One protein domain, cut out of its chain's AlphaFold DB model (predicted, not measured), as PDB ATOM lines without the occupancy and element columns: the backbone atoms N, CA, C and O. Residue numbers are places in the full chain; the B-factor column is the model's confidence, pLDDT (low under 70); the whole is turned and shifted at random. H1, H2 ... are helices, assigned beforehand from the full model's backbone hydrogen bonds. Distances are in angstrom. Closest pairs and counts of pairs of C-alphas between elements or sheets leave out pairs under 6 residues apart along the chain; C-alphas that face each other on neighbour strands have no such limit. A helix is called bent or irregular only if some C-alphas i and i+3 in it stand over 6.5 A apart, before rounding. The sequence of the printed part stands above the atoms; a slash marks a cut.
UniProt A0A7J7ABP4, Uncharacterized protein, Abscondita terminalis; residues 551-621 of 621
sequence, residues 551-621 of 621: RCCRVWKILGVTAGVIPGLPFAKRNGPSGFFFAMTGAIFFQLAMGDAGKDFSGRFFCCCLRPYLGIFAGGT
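Overview. This is residues 551 to 621 of the 621 residues of an uncharacterized protein of Abscondita terminalis (UniProt A0A7J7ABP4). Two long helices, H1 and H3, lie side by side and run opposite ways, with the short helix H2 in the turn that joins them at one end. After H3 the printed part turns back into a kinked helix, H4, which lies on the far side of H3 from H1, near H3 without touching it; residues 614 to 621 stick out. The printed part has 71 residues, with four named helices in the order H1, H2, H3, H4 and no named strand, and its class is all helix. It is loose, with a radius of gyration of the C-alphas of 14.6 A, and flat, spanning 43 by 41 by 17 A.

Along the chain. Find C-alpha 551 at (176.136, -28.767, 121.827); from there H1 runs through residues 551 to 565, 20.9 A long. H2 follows at residues 570 to 574, 6.4 A long. Next, look at C-alpha 576 at (190.809, -11.825, 115.214), where H3 begins; it runs 27.1 A through residues 576 to 594. H4, residues 603 to 618, spans 20.7 A and ends at C-alpha 618, (206.874, -11.857, 129.287).

Arrangement. H1 and H3 touch, opposite ways at a shallow tilt of 8 degrees; their closest C-alphas, of Gly 564 and Gly 576, are 5.9 A apart. H1 and H2 only just touch, only at the corner by their link, with 3 pairs of C-alphas within 8 A; the closest are those of Gly 564 and Lys 573, 6.6 A apart, and H1 touches H2 with residues 563 to 564 alone. H2 and H3 meet only through their link. H3 and H4 are near each other, with 7 pairs of C-alphas within 10 A. H4 is apart from H1 and from H2. H4 has a kink of 41 degrees near residue 612 and is irregular, but only just: C-alphas 609 and 612 are 6.9 A apart. Every O i to N i+4 pair is within hydrogen-bond range in H2 and H3, against 10 of 11 in H1 and 9 of 12 in H4.

Size, cuts and confidence. The two C-alphas farthest apart, of Gly 568 and Lys 599, are 42.6 A apart. The printed part has no cut and ends at the chain's last residue, Thr 621. No link is long. The mean pLDDT of the printed part is 71.2; look for values under 70 at 33 residues, among them residues 604 to 621.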
ATOM      1  N   ARG A 551     176.922 -30.016 121.859       59.25
ATOM      2  CA  ARG A 551     176.136 -28.767 121.827       59.25
ATOM      3  C   ARG A 551     176.973 -27.559 122.267       59.25
ATOM      4  O   ARG A 551     177.052 -26.593 121.513       59.25
ATOM      5  N   CYS A 552     177.666 -27.633 123.405       62.75
ATOM      6  CA  CYS A 552     178.515 -26.544 123.909       62.75
ATOM      7  C   CYS A 552     179.660 -26.219 122.939       62.75
ATOM      8  O   CYS A 552     179.854 -25.059 122.573       62.75
ATOM      9  N   CYS A 553     180.348 -27.247 122.429       68.44
ATOM     10  CA  CYS A 553     181.416 -27.073 121.441       68.44
ATOM     11  C   CYS A 553     180.909 -26.465 120.118       68.44
ATOM     12  O   CYS A 553     181.652 -25.739 119.460       68.44
ATOM     13  N   ARG A 554     179.647 -26.713 119.726       69.25
ATOM     14  CA  ARG A 554     179.036 -26.071 118.548       69.25
ATOM     15  C   ARG A 554     178.793 -24.580 118.769       69.25
ATOM     16  O   ARG A 554     179.150 -23.803 117.890       69.25
ATOM     17  N   VAL A 555     178.267 -24.176 119.927       80.75
ATOM     18  CA  VAL A 555     178.061 -22.750 120.258       80.75
ATOM     19  C   VAL A 555     179.393 -21.992 120.269       80.75
ATOM     20  O   VAL A 555     179.512 -20.967 119.603       80.75
ATOM     21  N   TRP A 556     180.423 -22.531 120.928       76.56
ATOM     22  CA  TRP A 556     181.761 -21.924 120.948       76.56
ATOM     23  C   TRP A 556     182.409 -21.841 119.559       76.56
ATOM     24  O   TRP A 556     182.973 -20.806 119.204       76.56
ATOM     25  N   LYS A 557     182.283 -22.892 118.735       73.81
ATOM     26  CA  LYS A 557     182.812 -22.885 117.363       73.81
ATOM     27  C   LYS A 557     182.075 -21.889 116.459       73.81
ATOM     28  O   LYS A 557     182.718 -21.258 115.627       73.81
ATOM     29  N   ILE A 558     180.765 -21.705 116.645       79.50
ATOM     30  CA  ILE A 558     179.994 -20.661 115.952       79.50
ATOM     31  C   ILE A 558     180.472 -19.274 116.392       79.50
ATOM     32  O   ILE A 558     180.826 -18.481 115.529       79.50
ATOM     33  N   LEU A 559     180.575 -18.997 117.698       77.75
ATOM     34  CA  LEU A 559     181.039 -17.700 118.215       77.75
ATOM     35  C   LEU A 559     182.415 -17.298 117.656       77.75
ATOM     36  O   LEU A 559     182.571 -16.180 117.165       77.75
ATOM     37  N   GLY A 560     183.386 -18.220 117.657       83.56
ATOM     38  CA  GLY A 560     184.719 -17.973 117.094       83.56
ATOM     39  C   GLY A 560     184.710 -17.698 115.583       83.56
ATOM     40  O   GLY A 560     185.428 -16.817 115.114       83.56
ATOM     41  N   VAL A 561     183.866 -18.399 114.814       81.69
ATOM     42  CA  VAL A 561     183.720 -18.169 113.365       81.69
ATOM     43  C   VAL A 561     182.993 -16.853 113.082       81.69
ATOM     44  O   VAL A 561     183.460 -16.063 112.264       81.69
ATOM     45  N   THR A 562     181.891 -16.564 113.777       78.75
ATOM     46  CA  THR A 562     181.125 -15.319 113.614       78.75
ATOM     47  C   THR A 562     181.983 -14.087 113.914       78.75
ATOM     48  O   THR A 562     181.937 -13.128 113.146       78.75
ATOM     49  N   ALA A 563     182.833 -14.133 114.946       79.06
ATOM     50  CA  ALA A 563     183.768 -13.050 115.262       79.06
ATOM     51  C   ALA A 563     184.775 -12.753 114.129       79.06
ATOM     52  O   ALA A 563     185.152 -11.597 113.937       79.06
ATOM     53  N   GLY A 564     185.192 -13.769 113.362       82.31
ATOM     54  CA  GLY A 564     186.101 -13.606 112.221       82.31
ATOM     55  C   GLY A 564     185.417 -13.256 110.891       82.31
ATOM     56  O   GLY A 564     186.045 -12.645 110.027       82.31
ATOM     57  N   VAL A 565     184.149 -13.643 110.710       78.88
ATOM     58  CA  VAL A 565     183.452 -13.586 109.409       78.88
ATOM     59  C   VAL A 565     182.676 -12.284 109.173       78.88
ATOM     60  O   VAL A 565     182.469 -11.934 108.013       78.88
ATOM     61  N   ILE A 566     182.271 -11.535 110.211       86.38
ATOM     62  CA  ILE A 566     181.485 -10.293 110.036       86.38
ATOM     63  C   ILE A 566     182.262  -9.256 109.187       86.38
ATOM     64  O   ILE A 566     183.284  -8.724 109.639       86.38
ATOM     65  N   PRO A 567     181.789  -8.908 107.972       53.03
ATOM     66  CA  PRO A 567     182.416  -7.876 107.158       53.03
ATOM     67  C   PRO A 567     182.051  -6.480 107.685       53.03
ATOM     68  O   PRO A 567     180.981  -6.267 108.247       53.03
ATOM     69  N   GLY A 568     182.939  -5.503 107.486       73.38
ATOM     70  CA  GLY A 568     182.691  -4.100 107.850       73.38
ATOM     71  C   GLY A 568     183.095  -3.684 109.271       73.38
ATOM     72  O   GLY A 568     183.090  -2.491 109.553       73.38
ATOM     73  N   LEU A 569     183.522  -4.608 110.143       72.19
ATOM     74  CA  LEU A 569     184.088  -4.285 111.463       72.19
ATOM     75  C   LEU A 569     185.633  -4.362 111.449       72.19
ATOM     76  O   LEU A 569     186.198  -5.409 111.778       72.19
ATOM     77  N   PRO A 570     186.364  -3.278 111.107       67.94
ATOM     78  CA  PRO A 570     187.833  -3.299 111.070       67.94
ATOM     79  C   PRO A 570     188.459  -3.569 112.447       67.94
ATOM     80  O   PRO A 570     189.529  -4.171 112.534       67.94
ATOM     81  N   PHE A 571     187.773  -3.187 113.530       61.50
ATOM     82  CA  PHE A 571     188.203  -3.459 114.904       61.50
ATOM     83  C   PHE A 571     188.157  -4.962 115.236       61.50
ATOM     84  O   PHE A 571     189.091  -5.488 115.834       61.50
ATOM     85  N   ALA A 572     187.126  -5.678 114.763       65.88
ATOM     86  CA  ALA A 572     187.024  -7.130 114.919       65.88
ATOM     87  C   ALA A 572     188.144  -7.853 114.156       65.88
ATOM     88  O   ALA A 572     188.791  -8.731 114.718       65.88
ATOM     89  N   LYS A 573     188.464  -7.421 112.924       60.59
ATOM     90  CA  LYS A 573     189.600  -7.978 112.165       60.59
ATOM     91  C   LYS A 573     190.944  -7.790 112.875       60.59
ATOM     92  O   LYS A 573     191.737  -8.727 112.898       60.59
ATOM     93  N   ARG A 574     191.191  -6.630 113.498       74.31
ATOM     94  CA  ARG A 574     192.424  -6.389 114.274       74.31
ATOM     95  C   ARG A 574     192.528  -7.289 115.515       74.31
ATOM     96  O   ARG A 574     193.635  -7.653 115.900       74.31
ATOM     97  N   ASN A 575     191.387  -7.696 116.073       79.81
ATOM     98  CA  ASN A 575     191.283  -8.557 117.253       79.81
ATOM     99  C   ASN A 575     190.979 -10.037 116.919       79.81
ATOM    100  O   ASN A 575     190.791 -10.850 117.820       79.81
ATOM    101  N   GLY A 576     190.984 -10.429 115.639       83.38
ATOM    102  CA  GLY A 576     190.809 -11.825 115.214       83.38
ATOM    103  C   GLY A 576     191.736 -12.824 115.933       83.38
ATOM    104  O   GLY A 576     191.249 -13.867 116.380       83.38
ATOM    105  N   PRO A 577     193.034 -12.510 116.142       83.00
ATOM    106  CA  PRO A 577     193.943 -13.364 116.905       83.00
ATOM    107  C   PRO A 577     193.531 -13.584 118.368       83.00
ATOM    108  O   PRO A 577     193.712 -14.690 118.876       83.00
ATOM    109  N   SER A 578     192.946 -12.587 119.048       80.94
ATOM    110  CA  SER A 578     192.482 -12.766 120.432       80.94
ATOM    111  C   SER A 578     191.160 -13.532 120.494       80.94
ATOM    112  O   SER A 578     191.003 -14.382 121.366       80.94
ATOM    113  N   GLY A 579     190.257 -13.345 119.524       85.75
ATOM    114  CA  GLY A 579     189.063 -14.189 119.376       85.75
ATOM    115  C   GLY A 579     189.407 -15.673 119.181       85.75
ATOM    116  O   GLY A 579     188.818 -16.541 119.827       85.75
ATOM    117  N   PHE A 580     190.421 -15.969 118.360       83.25
ATOM    118  CA  PHE A 580     190.949 -17.328 118.198       83.25
ATOM    119  C   PHE A 580     191.614 -17.854 119.482       83.25
ATOM    120  O   PHE A 580     191.343 -18.983 119.894       83.25
ATOM    121  N   PHE A 581     192.423 -17.032 120.163       86.94
ATOM    122  CA  PHE A 581     193.040 -17.391 121.445       86.94
ATOM    123  C   PHE A 581     191.999 -17.748 122.518       86.94
ATOM    124  O   PHE A 581     192.138 -18.779 123.180       86.94
ATOM    125  N   PHE A 582     190.930 -16.953 122.659       83.88
ATOM    126  CA  PHE A 582     189.833 -17.243 123.588       83.88
ATOM    127  C   PHE A 582     189.096 -18.536 123.224       83.88
ATOM    128  O   PHE A 582     188.815 -19.339 124.110       83.88
ATOM    129  N   ALA A 583     188.828 -18.787 121.939       88.38
ATOM    130  CA  ALA A 583     188.203 -20.038 121.505       88.38
ATOM    131  C   ALA A 583     189.067 -21.273 121.838       88.38
ATOM    132  O   ALA A 583     188.537 -22.294 122.283       88.38
ATOM    133  N   MET A 584     190.391 -21.172 121.676       90.12
ATOM    134  CA  MET A 584     191.335 -22.258 121.973       90.12
ATOM    135  C   MET A 584     191.542 -22.470 123.481       90.12
ATOM    136  O   MET A 584     191.487 -23.609 123.946       90.12
ATOM    137  N   THR A 585     191.717 -21.407 124.274       88.12
ATOM    138  CA  THR A 585     191.823 -21.532 125.744       88.12
ATOM    139  C   THR A 585     190.511 -21.997 126.372       88.12
ATOM    140  O   THR A 585     190.537 -22.881 127.225       88.12
ATOM    141  N   GLY A 586     189.364 -21.494 125.908       90.81
ATOM    142  CA  GLY A 586     188.044 -21.951 126.347       90.81
ATOM    143  C   GLY A 586     187.814 -23.444 126.105       90.81
ATOM    144  O   GLY A 586     187.291 -24.128 126.982       90.81
ATOM    145  N   ALA A 587     188.273 -23.984 124.969       86.06
ATOM    146  CA  ALA A 587     188.216 -25.422 124.696       86.06
ATOM    147  C   ALA A 587     189.073 -26.250 125.675       86.06
ATOM    148  O   ALA A 587     188.602 -27.271 126.180       86.06
ATOM    149  N   ILE A 588     190.291 -25.790 125.992       86.06
ATOM    150  CA  ILE A 588     191.198 -26.456 126.944       86.06
ATOM    151  C   ILE A 588     190.610 -26.432 128.364       86.06
ATOM    152  O   ILE A 588     190.506 -27.477 129.009       86.06
ATOM    153  N   PHE A 589     190.153 -25.269 128.842       90.56
ATOM    154  CA  PHE A 589     189.508 -25.157 130.156       90.56
ATOM    155  C   PHE A 589     188.212 -25.973 130.244       90.56
ATOM    156  O   PHE A 589     187.933 -26.547 131.295       90.56
ATOM    157  N   PHE A 590     187.442 -26.081 129.157       85.38
ATOM    158  CA  PHE A 590     186.235 -26.909 129.121       85.38
ATOM    159  C   PHE A 590     186.551 -28.406 129.256       85.38
ATOM    160  O   PHE A 590     185.878 -29.089 130.026       85.38
ATOM    161  N   GLN A 591     187.589 -28.915 128.581       83.94
ATOM    162  CA  GLN A 591     188.026 -30.312 128.727       83.94
ATOM    163  C   GLN A 591     188.505 -30.609 130.157       83.94
ATOM    164  O   GLN A 591     188.034 -31.565 130.773       83.94
ATOM    165  N   LEU A 592     189.339 -29.731 130.730       84.94
ATOM    166  CA  LEU A 592     189.774 -29.833 132.130       84.94
ATOM    167  C   LEU A 592     188.585 -29.828 133.111       84.94
ATOM    168  O   LEU A 592     188.548 -30.632 134.040       84.94
ATOM    169  N   ALA A 593     187.590 -28.962 132.889       86.31
ATOM    170  CA  ALA A 593     186.401 -28.854 133.738       86.31
ATOM    171  C   ALA A 593     185.396 -30.011 133.571       86.31
ATOM    172  O   ALA A 593     184.602 -30.256 134.481       86.31
ATOM    173  N   MET A 594     185.410 -30.723 132.438       88.88
ATOM    174  CA  MET A 594     184.589 -31.923 132.229       88.88
ATOM    175  C   MET A 594     185.133 -33.162 132.954       88.88
ATOM    176  O   MET A 594     184.393 -34.128 133.130       88.88
ATOM    177  N   GLY A 595     186.403 -33.152 133.372       85.00
ATOM    178  CA  GLY A 595     187.058 -34.332 133.941       85.00
ATOM    179  C   GLY A 595     187.471 -35.378 132.899       85.00
ATOM    180  O   GLY A 595     187.884 -36.471 133.288       85.00
ATOM    181  N   ASP A 596     187.419 -35.045 131.602       77.25
ATOM    182  CA  ASP A 596     188.139 -35.789 130.564       77.25
ATOM    183  C   ASP A 596     189.636 -35.657 130.874       77.25
ATOM    184  O   ASP A 596     190.260 -34.617 130.651       77.25
ATOM    185  N   ALA A 597     190.191 -36.691 131.512       49.34
ATOM    186  CA  ALA A 597     191.521 -36.632 132.094       49.34
ATOM    187  C   ALA A 597     192.565 -36.313 131.014       49.34
ATOM    188  O   ALA A 597     192.644 -37.012 130.007       49.34
ATOM    189  N   GLY A 598     193.415 -35.309 131.264       60.25
ATOM    190  CA  GLY A 598     194.421 -34.787 130.324       60.25
ATOM    191  C   GLY A 598     195.577 -35.735 129.968       60.25
ATOM    192  O   GLY A 598     196.674 -35.271 129.681       60.25
ATOM    193  N   LYS A 599     195.350 -37.051 129.988       54.25
ATOM    194  CA  LYS A 599     196.287 -38.107 129.588       54.25
ATOM    195  C   LYS A 599     196.652 -38.014 128.101       54.25
ATOM    196  O   LYS A 599     197.797 -38.268 127.747       54.25
ATOM    197  N   ASP A 600     195.712 -37.560 127.270       61.22
ATOM    198  CA  ASP A 600     195.919 -37.366 125.828       61.22
ATOM    199  C   ASP A 600     196.550 -35.998 125.489       61.22
ATOM    200  O   ASP A 600     197.022 -35.783 124.368       61.22
ATOM    201  N   PHE A 601     196.646 -35.077 126.460       66.94
ATOM    202  CA  PHE A 601     197.429 -33.845 126.319       66.94
ATOM    203  C   PHE A 601     198.926 -34.152 126.430       66.94
ATOM    204  O   PHE A 601     199.591 -33.848 127.421       66.94
ATOM    205  N   SER A 602     199.489 -34.719 125.359       66.06
ATOM    206  CA  SER A 602     200.942 -34.808 125.221       66.06
ATOM    207  C   SER A 602     201.559 -33.411 125.389       66.06
ATOM    208  O   SER A 602     201.122 -32.440 124.763       66.06
ATOM    209  N   GLY A 603     202.600 -33.293 126.223       71.38
ATOM    210  CA  GLY A 603     203.195 -31.997 126.590       71.38
ATOM    211  C   GLY A 603     203.711 -31.169 125.402       71.38
ATOM    212  O   GLY A 603     203.900 -29.959 125.520       71.38
ATOM    213  N   ARG A 604     203.865 -31.797 124.228       59.44
ATOM    214  CA  ARG A 604     204.157 -31.134 122.950       59.44
ATOM    215  C   ARG A 604     203.061 -30.142 122.552       59.44
ATOM    216  O   ARG A 604     203.402 -29.044 122.134       59.44
ATOM    217  N   PHE A 605     201.777 -30.462 122.734       67.00
ATOM    218  CA  PHE A 605     200.684 -29.557 122.349       67.00
ATOM    219  C   PHE A 605     200.675 -28.286 123.214       67.00
ATOM    220  O   PHE A 605     200.603 -27.174 122.696       67.00
ATOM    221  N   PHE A 606     200.857 -28.438 124.530       67.81
ATOM    222  CA  PHE A 606     200.983 -27.312 125.462       67.81
ATOM    223  C   PHE A 606     202.233 -26.463 125.161       67.81
ATOM    224  O   PHE A 606     202.155 -25.236 125.096       67.81
ATOM    225  N   CYS A 607     203.374 -27.109 124.893       61.41
ATOM    226  CA  CYS A 607     204.620 -26.428 124.540       61.41
ATOM    227  C   CYS A 607     204.520 -25.669 123.203       61.41
ATOM    228  O   CYS A 607     204.946 -24.522 123.129       61.41
ATOM    229  N   CYS A 608     203.922 -26.252 122.161       58.47
ATOM    230  CA  CYS A 608     203.787 -25.598 120.857       58.47
ATOM    231  C   CYS A 608     202.738 -24.475 120.857       58.47
ATOM    232  O   CYS A 608     202.977 -23.432 120.254       58.47
ATOM    233  N   CYS A 609     201.594 -24.657 121.526       63.03
ATOM    234  CA  CYS A 609     200.493 -23.693 121.460       63.03
ATOM    235  C   CYS A 609     200.561 -22.575 122.510       63.03
ATOM    236  O   CYS A 609     200.071 -21.487 122.226       63.03
ATOM    237  N   LEU A 610     201.143 -22.796 123.699       64.06
ATOM    238  CA  LEU A 610     201.135 -21.788 124.774       64.06
ATOM    239  C   LEU A 610     202.457 -21.012 124.904       64.06
ATOM    240  O   LEU A 610     202.441 -19.810 125.171       64.06
ATOM    241  N   ARG A 611     203.606 -21.662 124.667       60.78
ATOM    242  CA  ARG A 611     204.940 -21.044 124.797       60.78
ATOM    243  C   ARG A 611     205.152 -19.776 123.949       60.78
ATOM    244  O   ARG A 611     205.675 -18.818 124.518       60.78
ATOM    245  N   PRO A 612     204.755 -19.696 122.657       59.28
ATOM    246  CA  PRO A 612     204.943 -18.462 121.887       59.28
ATOM    247  C   PRO A 612     204.083 -17.298 122.407       59.28
ATOM    248  O   PRO A 612     204.527 -16.156 122.367       59.28
ATOM    249  N   TYR A 613     202.895 -17.566 122.960       56.94
ATOM    250  CA  TYR A 613     202.024 -16.523 123.519       56.94
ATOM    251  C   TYR A 613     202.473 -16.055 124.910       56.94
ATOM    252  O   TYR A 613     202.405 -14.861 125.194       56.94
ATOM    253  N   LEU A 614     203.005 -16.954 125.747       58.47
ATOM    254  CA  LEU A 614     203.644 -16.575 127.014       58.47
ATOM    255  C   LEU A 614     204.868 -15.672 126.789       58.47
ATOM    256  O   LEU A 614     205.039 -14.696 127.513       58.47
ATOM    257  N   GLY A 615     205.672 -15.938 125.752       58.41
ATOM    258  CA  GLY A 615     206.805 -15.079 125.384       58.41
ATOM    259  C   GLY A 615     206.401 -13.643 125.018       58.41
ATOM    260  O   GLY A 615     207.108 -12.704 125.371       58.41
ATOM    261  N   ILE A 616     205.238 -13.459 124.381       53.62
ATOM    262  CA  ILE A 616     204.718 -12.136 123.987       53.62
ATOM    263  C   ILE A 616     204.290 -11.298 125.204       53.62
ATOM    264  O   ILE A 616     204.417 -10.077 125.169       53.62
ATOM    265  N   PHE A 617     203.826 -11.926 126.291       40.25
ATOM    266  CA  PHE A 617     203.487 -11.224 127.539       40.25
ATOM    267  C   PHE A 617     204.675 -11.062 128.501       40.25
ATOM    268  O   PHE A 617     204.672 -10.135 129.305       40.25
ATOM    269  N   ALA A 618     205.692 -11.928 128.425       46.75
ATOM    270  CA  ALA A 618     206.874 -11.857 129.287       46.75
ATOM    271  C   ALA A 618     207.923 -10.818 128.835       46.75
ATOM    272  O   ALA A 618     208.756 -10.414 129.638       46.75
ATOM    273  N   GLY A 619     207.896 -10.373 127.574       39.03
ATOM    274  CA  GLY A 619     208.818  -9.362 127.029       39.03
ATOM    275  C   GLY A 619     208.378  -7.906 127.236       39.03
ATOM    276  O   GLY A 619     208.659  -7.074 126.376       39.03
ATOM    277  N   GLY A 620     207.623  -7.614 128.301       43.16
ATOM    278  CA  GLY A 620     206.872  -6.362 128.481       43.16
ATOM    279  C   GLY A 620     207.096  -5.652 129.820       43.16
ATOM    280  O   GLY A 620     206.130  -5.138 130.384       43.16
ATOM    281  N   THR A 621     208.332  -5.642 130.324       39.59
ATOM    282  CA  THR A 621     208.773  -4.914 131.534       39.59
ATOM    283  C   THR A 621     210.136  -4.281 131.307       39.59
ATOM    284  O   THR A 621     211.045  -5.064 130.948       39.59
TER     285      THR A 621